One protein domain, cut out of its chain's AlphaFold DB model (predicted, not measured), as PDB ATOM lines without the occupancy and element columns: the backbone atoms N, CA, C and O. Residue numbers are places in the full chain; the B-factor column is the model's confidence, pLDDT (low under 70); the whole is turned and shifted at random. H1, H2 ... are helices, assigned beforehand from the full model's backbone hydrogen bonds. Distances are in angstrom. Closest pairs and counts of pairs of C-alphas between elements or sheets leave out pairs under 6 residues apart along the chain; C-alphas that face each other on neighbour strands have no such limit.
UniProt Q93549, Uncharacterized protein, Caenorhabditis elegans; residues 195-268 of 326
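Overview. This is residues 195 to 268 of the 326 residues of an uncharacterized protein of Caenorhabditis elegans (UniProt Q93549). One long helix, H1, sticks out as a free arm from a small, compact head made of the three short helices H2, H3 and H4 and the loops that join them. The arm makes most of the length. The printed part has 74 residues with four named helices, H1, H2, H3 and H4 in that order along the chain, and no named strand; the class is all helix. The whole is only just loose, close to extended, with a radius of gyration of the C-alphas of 17.0 A, and it is elongated, spanning 51 by 28 by 27 A.

Arrangement. Begin with H1, residues 195 to 220, which touches no helix. Residues 195 to 226, of which 195 to 220 belong to H1, stand free. Beyond them look for H2, residues 227 to 232, and H4, residues 256 to 267. These two only just touch, with 3 pairs of C-alphas within 8 A, and H4 does so with residues 256 to 260 alone. Their closest C-alphas are those of Leu 231 and Tyr 260, 6.9 A apart. They run opposite ways at a shallow tilt of 7 degrees. H3, residues 238 to 247, is apart from H1, H2 and H4. In H1, H2, H3 and H4 every backbone O i to N i+4 pair is within hydrogen-bond range.

Along the chain. Find C-alpha 195 at (180.184, 164.900, 111.591); from there H1 runs 37.1 A to C-alpha 220 at (183.182, 128.779, 119.730). H2 is 8.3 A long from first to last C-alpha and H3 14.2 A. H4 runs 16.6 A and ends with C-alpha 267 at (167.302, 124.450, 117.230).

Size, cuts and confidence. The two C-alphas farthest apart, those of Ala 196 and Lys 234, are 52.7 A apart. Without the free stretch, the body of 42 residues spans 28 by 20 by 14 A. The printed part has no cut; the link from H2 to H3 is tight, and those from H1 to H2 and from H3 to H4 are short. The model's mean pLDDT over the printed part is 77.4; look for values under 70 at residues 220 to 232, 234 and 268.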
ATOM      1  N   ARG A 195     180.957 166.013 112.162       85.39
ATOM      2  CA  ARG A 195     180.184 164.900 111.591       85.39
ATOM      3  C   ARG A 195     181.070 163.862 110.917       85.39
ATOM      4  O   ARG A 195     180.852 162.669 111.120       85.39
ATOM      5  N   ALA A 196     182.059 164.291 110.135       84.20
ATOM      6  CA  ALA A 196     183.008 163.381 109.505       84.20
ATOM      7  C   ALA A 196     183.805 162.597 110.561       84.20
ATOM      8  O   ALA A 196     183.910 161.374 110.462       84.20
ATOM      9  N   VAL A 197     184.280 163.268 111.614       83.63
ATOM     10  CA  VAL A 197     184.984 162.640 112.742       83.63
ATOM     11  C   VAL A 197     184.082 161.636 113.461       83.63
ATOM     12  O   VAL A 197     184.506 160.511 113.728       83.63
ATOM     13  N   THR A 198     182.832 162.007 113.738       84.91
ATOM     14  CA  THR A 198     181.854 161.133 114.405       84.91
ATOM     15  C   THR A 198     181.567 159.894 113.560       84.91
ATOM     16  O   THR A 198     181.654 158.778 114.067       84.91
ATOM     17  N   ARG A 199     181.337 160.063 112.250       85.24
ATOM     18  CA  ARG A 199     181.166 158.948 111.309       85.24
ATOM     19  C   ARG A 199     182.367 158.003 111.355       85.24
ATOM     20  O   ARG A 199     182.194 156.808 111.573       85.24
ATOM     21  N   ILE A 200     183.587 158.535 111.263       80.91
ATOM     22  CA  ILE A 200     184.818 157.731 111.326       80.91
ATOM     23  C   ILE A 200     184.927 156.968 112.656       80.91
ATOM     24  O   ILE A 200     185.329 155.803 112.659       80.91
ATOM     25  N   LYS A 201     184.571 157.585 113.790       84.35
ATOM     26  CA  LYS A 201     184.571 156.916 115.103       84.35
ATOM     27  C   LYS A 201     183.579 155.748 115.133       84.35
ATOM     28  O   LYS A 201     183.991 154.631 115.440       84.35
ATOM     29  N   THR A 202     182.337 155.972 114.704       85.52
ATOM     30  CA  THR A 202     181.305 154.917 114.650       85.52
ATOM     31  C   THR A 202     181.687 153.769 113.708       85.52
ATOM     32  O   THR A 202     181.530 152.596 114.043       85.52
ATOM     33  N   GLU A 203     182.290 154.065 112.554       85.35
ATOM     34  CA  GLU A 203     182.799 153.044 111.629       85.35
ATOM     35  C   GLU A 203     183.960 152.236 112.225       85.35
ATOM     36  O   GLU A 203     184.095 151.035 111.982       85.35
ATOM     37  N   ARG A 204     184.832 152.872 113.015       85.19
ATOM     38  CA  ARG A 204     185.920 152.171 113.709       85.19
ATOM     39  C   ARG A 204     185.380 151.261 114.808       85.19
ATOM     40  O   ARG A 204     185.879 150.148 114.953       85.19
ATOM     41  N   GLU A 205     184.381 151.709 115.560       89.72
ATOM     42  CA  GLU A 205     183.732 150.917 116.609       89.72
ATOM     43  C   GLU A 205     182.996 149.709 116.034       89.72
ATOM     44  O   GLU A 205     183.246 148.587 116.466       89.72
ATOM     45  N   THR A 206     182.191 149.898 114.988       89.98
ATOM     46  CA  THR A 206     181.509 148.790 114.294       89.98
ATOM     47  C   THR A 206     182.500 147.778 113.715       89.98
ATOM     48  O   THR A 206     182.318 146.573 113.887       89.98
ATOM     49  N   LYS A 207     183.611 148.230 113.110       89.98
ATOM     50  CA  LYS A 207     184.693 147.337 112.652       89.98
ATOM     51  C   LYS A 207     185.353 146.571 113.801       89.98
ATOM     52  O   LYS A 207     185.689 145.402 113.625       89.98
ATOM     53  N   LYS A 208     185.558 147.204 114.961       90.27
ATOM     54  CA  LYS A 208     186.085 146.530 116.159       90.27
ATOM     55  C   LYS A 208     185.110 145.471 116.671       90.27
ATOM     56  O   LYS A 208     185.544 144.350 116.908       90.27
ATOM     57  N   GLN A 209     183.821 145.797 116.770       87.65
ATOM     58  CA  GLN A 209     182.786 144.854 117.201       87.65
ATOM     59  C   GLN A 209     182.681 143.665 116.249       87.65
ATOM     60  O   GLN A 209     182.713 142.524 116.692       87.65
ATOM     61  N   LYS A 210     182.683 143.906 114.933       87.76
ATOM     62  CA  LYS A 210     182.682 142.831 113.935       87.76
ATOM     63  C   LYS A 210     183.878 141.887 114.098       87.76
ATOM     64  O   LYS A 210     183.700 140.676 114.123       87.76
ATOM     65  N   LYS A 211     185.090 142.428 114.280       88.46
ATOM     66  CA  LYS A 211     186.290 141.613 114.541       88.46
ATOM     67  C   LYS A 211     186.195 140.819 115.842       88.46
ATOM     68  O   LYS A 211     186.705 139.706 115.910       88.46
ATOM     69  N   LEU A 212     185.584 141.400 116.872       86.21
ATOM     70  CA  LEU A 212     185.392 140.747 118.160       86.21
ATOM     71  C   LEU A 212     184.396 139.581 118.044       86.21
ATOM     72  O   LEU A 212     184.678 138.494 118.540       86.21
ATOM     73  N   VAL A 213     183.290 139.777 117.321       81.52
ATOM     74  CA  VAL A 213     182.323 138.716 116.996       81.52
ATOM     75  C   VAL A 213     183.000 137.597 116.202       81.52
ATOM     76  O   VAL A 213     182.971 136.453 116.640       81.52
ATOM     77  N   GLU A 214     183.714 137.919 115.118       83.18
ATOM     78  CA  GLU A 214     184.461 136.930 114.319       83.18
ATOM     79  C   GLU A 214     185.497 136.154 115.158       83.18
ATOM     80  O   GLU A 214     185.746 134.966 114.931       83.18
ATOM     81  N   TYR A 215     186.128 136.818 116.131       81.47
ATOM     82  CA  TYR A 215     187.052 136.183 117.067       81.47
ATOM     83  C   TYR A 215     186.335 135.177 117.980       81.47
ATOM     84  O   TYR A 215     186.807 134.045 118.125       81.47
ATOM     85  N   TYR A 216     185.196 135.559 118.568       78.46
ATOM     86  CA  TYR A 216     184.415 134.667 119.422       78.46
ATOM     87  C   TYR A 216     183.800 133.507 118.637       78.46
ATOM     88  O   TYR A 216     183.909 132.373 119.089       78.46
ATOM     89  N   GLU A 217     183.274 133.740 117.433       75.84
ATOM     90  CA  GLU A 217     182.763 132.682 116.553       75.84
ATOM     91  C   GLU A 217     183.830 131.621 116.260       75.84
ATOM     92  O   GLU A 217     183.576 130.425 116.409       75.84
ATOM     93  N   LYS A 218     185.061 132.032 115.925       75.75
ATOM     94  CA  LYS A 218     186.178 131.094 115.702       75.75
ATOM     95  C   LYS A 218     186.555 130.308 116.955       75.75
ATOM     96  O   LYS A 218     186.961 129.150 116.850       75.75
ATOM     97  N   LYS A 219     186.458 130.926 118.135       70.50
ATOM     98  CA  LYS A 219     186.731 130.256 119.411       70.50
ATOM     99  C   LYS A 219     185.619 129.259 119.758       70.50
ATOM    100  O   LYS A 219     185.926 128.145 120.173       70.50
ATOM    101  N   CYS A 220     184.360 129.620 119.512       61.66
ATOM    102  CA  CYS A 220     183.182 128.779 119.730       61.66
ATOM    103  C   CYS A 220     183.080 127.619 118.734       61.66
ATOM    104  O   CYS A 220     182.691 126.533 119.136       61.66
ATOM    105  N   GLN A 221     183.514 127.769 117.477       57.95
ATOM    106  CA  GLN A 221     183.577 126.638 116.536       57.95
ATOM    107  C   GLN A 221     184.430 125.466 117.059       57.95
ATOM    108  O   GLN A 221     184.222 124.332 116.643       57.95
ATOM    109  N   ARG A 222     185.375 125.719 117.980       51.02
ATOM    110  CA  ARG A 222     186.157 124.667 118.655       51.02
ATOM    111  C   ARG A 222     185.510 124.137 119.935       51.02
ATOM    112  O   ARG A 222     185.901 123.072 120.395       51.02
ATOM    113  N   ALA A 223     184.558 124.866 120.504       52.42
ATOM    114  CA  ALA A 223     183.843 124.504 121.715       52.42
ATOM    115  C   ALA A 223     182.358 124.350 121.372       52.42
ATOM    116  O   ALA A 223     181.560 125.260 121.594       52.42
ATOM    117  N   GLN A 224     181.984 123.203 120.801       56.04
ATOM    118  CA  GLN A 224     180.580 122.806 120.819       56.04
ATOM    119  C   GLN A 224     180.191 122.620 122.285       56.04
ATOM    120  O   GLN A 224     180.684 121.712 122.948       56.04
ATOM    121  N   VAL A 225     179.354 123.517 122.801       58.87
ATOM    122  CA  VAL A 225     178.700 123.295 124.087       58.87
ATOM    123  C   VAL A 225     177.629 122.248 123.826       58.87
ATOM    124  O   VAL A 225     176.724 122.487 123.024       58.87
ATOM    125  N   ALA A 226     177.764 121.072 124.437       63.22
ATOM    126  CA  ALA A 226     176.756 120.033 124.311       63.22
ATOM    127  C   ALA A 226     175.430 120.551 124.886       63.22
ATOM    128  O   ALA A 226     175.408 121.198 125.934       63.22
ATOM    129  N   GLU A 227     174.315 120.247 124.221       60.84
ATOM    130  CA  GLU A 227     172.969 120.552 124.729       60.84
ATOM    131  C   GLU A 227     172.779 120.000 126.155       60.84
ATOM    132  O   GLU A 227     172.140 120.622 127.006       60.84
ATOM    133  N   GLU A 228     173.449 118.883 126.449       61.94
ATOM    134  CA  GLU A 228     173.470 118.250 127.761       61.94
ATOM    135  C   GLU A 228     174.093 119.132 128.859       61.94
ATOM    136  O   GLU A 228     173.544 119.206 129.961       61.94
ATOM    137  N   ASP A 229     175.167 119.876 128.567       65.36
ATOM    138  CA  ASP A 229     175.791 120.795 129.532       65.36
ATOM    139  C   ASP A 229     174.860 121.980 129.855       65.36
ATOM    140  O   ASP A 229     174.786 122.462 130.993       65.36
ATOM    141  N   LEU A 230     174.086 122.432 128.863       66.47
ATOM    142  CA  LEU A 230     173.148 123.546 129.006       66.47
ATOM    143  C   LEU A 230     171.804 123.146 129.616       66.47
ATOM    144  O   LEU A 230     171.140 124.016 130.170       66.47
ATOM    145  N   LEU A 231     171.392 121.878 129.603       66.96
ATOM    146  CA  LEU A 231     170.128 121.446 130.221       66.96
ATOM    147  C   LEU A 231     170.313 120.695 131.539       66.96
ATOM    148  O   LEU A 231     169.469 120.831 132.426       66.96
ATOM    149  N   PHE A 232     171.396 119.928 131.697       67.27
ATOM    150  CA  PHE A 232     171.545 118.975 132.803       67.27
ATOM    151  C   PHE A 232     172.636 119.331 133.816       67.27
ATOM    152  O   PHE A 232     172.812 118.600 134.795       67.27
ATOM    153  N   LYS A 233     173.342 120.460 133.658       70.66
ATOM    154  CA  LYS A 233     174.289 120.938 134.680       70.66
ATOM    155  C   LYS A 233     173.548 121.284 135.979       70.66
ATOM    156  O   LYS A 233     172.975 122.362 136.109       70.66
ATOM    157  N   LYS A 234     173.583 120.353 136.941       66.06
ATOM    158  CA  LYS A 234     172.876 120.434 138.234       66.06
ATOM    159  C   LYS A 234     173.362 121.581 139.129       66.06
ATOM    160  O   LYS A 234     172.555 122.158 139.845       66.06
ATOM    161  N   ASN A 235     174.650 121.923 139.058       71.43
ATOM    162  CA  ASN A 235     175.281 122.950 139.893       71.43
ATOM    163  C   ASN A 235     175.813 124.095 139.014       71.43
ATOM    164  O   ASN A 235     176.964 124.051 138.574       71.43
ATOM    165  N   ARG A 236     174.979 125.104 138.733       74.54
ATOM    166  CA  ARG A 236     175.413 126.356 138.085       74.54
ATOM    167  C   ARG A 236     175.738 127.417 139.117       74.54
ATOM    168  O   ARG A 236     175.062 127.512 140.137       74.54
ATOM    169  N   THR A 237     176.747 128.227 138.823       80.15
ATOM    170  CA  THR A 237     177.012 129.449 139.587       80.15
ATOM    171  C   THR A 237     176.004 130.541 139.209       80.15
ATOM    172  O   THR A 237     175.429 130.517 138.119       80.15
ATOM    173  N   GLU A 238     175.797 131.520 140.093       77.71
ATOM    174  CA  GLU A 238     174.888 132.653 139.838       77.71
ATOM    175  C   GLU A 238     175.315 133.505 138.629       77.71
ATOM    176  O   GLU A 238     174.490 134.086 137.926       77.71
ATOM    177  N   GLU A 239     176.619 133.571 138.355       77.69
ATOM    178  CA  GLU A 239     177.151 134.263 137.179       77.69
ATOM    179  C   GLU A 239     176.815 133.516 135.883       77.69
ATOM    180  O   GLU A 239     176.431 134.137 134.890       77.69
ATOM    181  N   GLU A 240     176.902 132.181 135.894       77.29
ATOM    182  CA  GLU A 240     176.528 131.345 134.752       77.29
ATOM    183  C   GLU A 240     175.029 131.440 134.458       77.29
ATOM    184  O   GLU A 240     174.646 131.540 133.292       77.29
ATOM    185  N   THR A 241     174.172 131.444 135.488       78.70
ATOM    186  CA  THR A 241     172.720 131.582 135.295       78.70
ATOM    187  C   THR A 241     172.352 132.951 134.738       78.70
ATOM    188  O   THR A 241     171.559 133.010 133.799       78.70
ATOM    189  N   LYS A 242     172.973 134.037 135.219       79.40
ATOM    190  CA  LYS A 242     172.776 135.387 134.659       79.40
ATOM    191  C   LYS A 242     173.236 135.493 133.210       79.40
ATOM    192  O   LYS A 242     172.500 136.015 132.374       79.40
ATOM    193  N   CYS A 243     174.422 134.977 132.885       79.93
ATOM    194  CA  CYS A 243     174.926 134.998 131.509       79.93
ATOM    195  C   CYS A 243     174.017 134.206 130.562       79.93
ATOM    196  O   CYS A 243     173.757 134.645 129.445       79.93
ATOM    197  N   LEU A 244     173.507 133.061 131.015       81.20
ATOM    198  CA  LEU A 244     172.613 132.209 130.236       81.20
ATOM    199  C   LEU A 244     171.221 132.836 130.068       81.20
ATOM    200  O   LEU A 244     170.660 132.776 128.975       81.20
ATOM    201  N   ALA A 245     170.706 133.501 131.106       82.33
ATOM    202  CA  ALA A 245     169.477 134.281 131.026       82.33
ATOM    203  C   ALA A 245     169.601 135.413 129.995       82.33
ATOM    204  O   ALA A 245     168.759 135.534 129.111       82.33
ATOM    205  N   LEU A 246     170.698 136.177 130.038       81.73
ATOM    206  CA  LEU A 246     170.973 137.242 129.070       81.73
ATOM    207  C   LEU A 246     171.160 136.707 127.644       81.73
ATOM    208  O   LEU A 246     170.643 137.296 126.702       81.73
ATOM    209  N   ALA A 247     171.865 135.587 127.471       79.83
ATOM    210  CA  ALA A 247     172.114 135.006 126.152       79.83
ATOM    211  C   ALA A 247     170.834 134.481 125.478       79.83
ATOM    212  O   ALA A 247     170.702 134.570 124.259       79.83
ATOM    213  N   LEU A 248     169.896 133.943 126.265       80.40
ATOM    214  CA  LEU A 248     168.636 133.368 125.780       80.40
ATOM    215  C   LEU A 248     167.434 134.311 125.933       80.40
ATOM    216  O   LEU A 248     166.307 133.900 125.665       80.40
ATOM    217  N   ASN A 249     167.659 135.560 126.360       81.56
ATOM    218  CA  ASN A 249     166.613 136.533 126.692       81.56
ATOM    219  C   ASN A 249     165.547 135.975 127.655       81.56
ATOM    220  O   ASN A 249     164.347 136.195 127.486       81.56
ATOM    221  N   LEU A 250     165.987 135.231 128.667       86.11
ATOM    222  CA  LEU A 250     165.140 134.672 129.713       86.11
ATOM    223  C   LEU A 250     165.136 135.588 130.954       86.11
ATOM    224  O   LEU A 250     166.114 136.298 131.198       86.11
ATOM    225  N   PRO A 251     164.064 135.581 131.768       85.21
ATOM    226  CA  PRO A 251     164.062 136.274 133.056       85.21
ATOM    227  C   PRO A 251     165.121 135.681 133.999       85.21
ATOM    228  O   PRO A 251     165.405 134.491 133.918       85.21
ATOM    229  N   GLU A 252     165.661 136.469 134.938       79.23
ATOM    230  CA  GLU A 252     166.710 136.003 135.874       79.23
ATOM    231  C   GLU A 252     166.298 134.749 136.671       79.23
ATOM    232  O   GLU A 252     167.136 133.906 136.978       79.23
ATOM    233  N   ASN A 253     164.993 134.583 136.919       82.25
ATOM    234  CA  ASN A 253     164.399 133.445 137.626       82.25
ATOM    235  C   ASN A 253     163.759 132.427 136.663       82.25
ATOM    236  O   ASN A 253     162.633 131.973 136.888       82.25
ATOM    237  N   PHE A 254     164.420 132.118 135.545       80.62
ATOM    238  CA  PHE A 254     163.875 131.193 134.552       80.62
ATOM    239  C   PHE A 254     163.759 129.757 135.087       80.62
ATOM    240  O   PHE A 254     164.578 129.286 135.875       80.62
ATOM    241  N   THR A 255     162.740 129.028 134.628       83.86
ATOM    242  CA  THR A 255     162.559 127.607 134.970       83.86
ATOM    243  C   THR A 255     163.271 126.689 133.978       83.86
ATOM    244  O   THR A 255     163.537 127.064 132.835       83.86
ATOM    245  N   HIS A 256     163.531 125.439 134.381       80.54
ATOM    246  CA  HIS A 256     164.119 124.420 133.498       80.54
ATOM    247  C   HIS A 256     163.316 124.232 132.198       80.54
ATOM    248  O   HIS A 256     163.896 124.158 131.119       80.54
ATOM    249  N   MET A 257     161.981 124.280 132.276       80.55
ATOM    250  CA  MET A 257     161.111 124.187 131.098       80.55
ATOM    251  C   MET A 257     161.235 125.396 130.164       80.55
ATOM    252  O   MET A 257     161.204 125.223 128.950       80.55
ATOM    253  N   GLN A 258     161.404 126.611 130.696       83.73
ATOM    254  CA  GLN A 258     161.641 127.800 129.865       83.73
ATOM    255  C   GLN A 258     162.979 127.708 129.134       83.73
ATOM    256  O   GLN A 258     163.054 128.042 127.953       83.73
ATOM    257  N   LEU A 259     164.008 127.195 129.812       81.77
ATOM    258  CA  LEU A 259     165.304 126.940 129.198       81.77
ATOM    259  C   LEU A 259     165.205 125.899 128.074       81.77
ATOM    260  O   LEU A 259     165.678 126.146 126.968       81.77
ATOM    261  N   TYR A 260     164.537 124.772 128.332       81.29
ATOM    262  CA  TYR A 260     164.296 123.738 127.325       81.29
ATOM    263  C   TYR A 260     163.547 124.283 126.103       81.29
ATOM    264  O   TYR A 260     163.959 124.053 124.967       81.29
ATOM    265  N   MET A 261     162.481 125.060 126.319       81.40
ATOM    266  CA  MET A 261     161.712 125.673 125.232       81.40
ATOM    267  C   MET A 261     162.542 126.681 124.431       81.40
ATOM    268  O   MET A 261     162.447 126.698 123.205       81.40
ATOM    269  N   ALA A 262     163.381 127.487 125.090       81.45
ATOM    270  CA  ALA A 262     164.277 128.423 124.413       81.45
ATOM    271  C   ALA A 262     165.318 127.691 123.554       81.45
ATOM    272  O   ALA A 262     165.521 128.048 122.394       81.45
ATOM    273  N   MET A 263     165.927 126.624 124.083       79.52
ATOM    274  CA  MET A 263     166.879 125.804 123.329       79.52
ATOM    275  C   MET A 263     166.224 125.121 122.130       79.52
ATOM    276  O   MET A 263     166.746 125.208 121.020       79.52
ATOM    277  N   LYS A 264     165.042 124.528 122.324       78.02
ATOM    278  CA  LYS A 264     164.271 123.922 121.238       78.02
ATOM    279  C   LYS A 264     163.895 124.951 120.170       78.02
ATOM    280  O   LYS A 264     164.085 124.699 118.986       78.02
ATOM    281  N   SER A 265     163.455 126.142 120.578       78.14
ATOM    282  CA  SER A 265     163.146 127.230 119.648       78.14
ATOM    283  C   SER A 265     164.367 127.690 118.850       78.14
ATOM    284  O   SER A 265     164.191 128.086 117.703       78.14
ATOM    285  N   MET A 266     165.578 127.667 119.420       74.06
ATOM    286  CA  MET A 266     166.807 127.976 118.681       74.06
ATOM    287  C   MET A 266     167.195 126.860 117.709       74.06
ATOM    288  O   MET A 266     167.616 127.158 116.596       74.06
ATOM    289  N   ALA A 267     167.043 125.593 118.106       71.39
ATOM    290  CA  ALA A 267     167.302 124.450 117.230       71.39
ATOM    291  C   ALA A 267     166.343 124.428 116.026       71.39
ATOM    292  O   ALA A 267     166.755 124.143 114.901       71.39
ATOM    293  N   ASP A 268     165.082 124.800 116.257       69.77
ATOM    294  CA  ASP A 268     164.053 124.915 115.224       69.77
ATOM    295  C   ASP A 268     164.141 126.239 114.436       69.77
ATOM    296  O   ASP A 268     163.510 126.375 113.379       69.77
TER     297      ASP A 268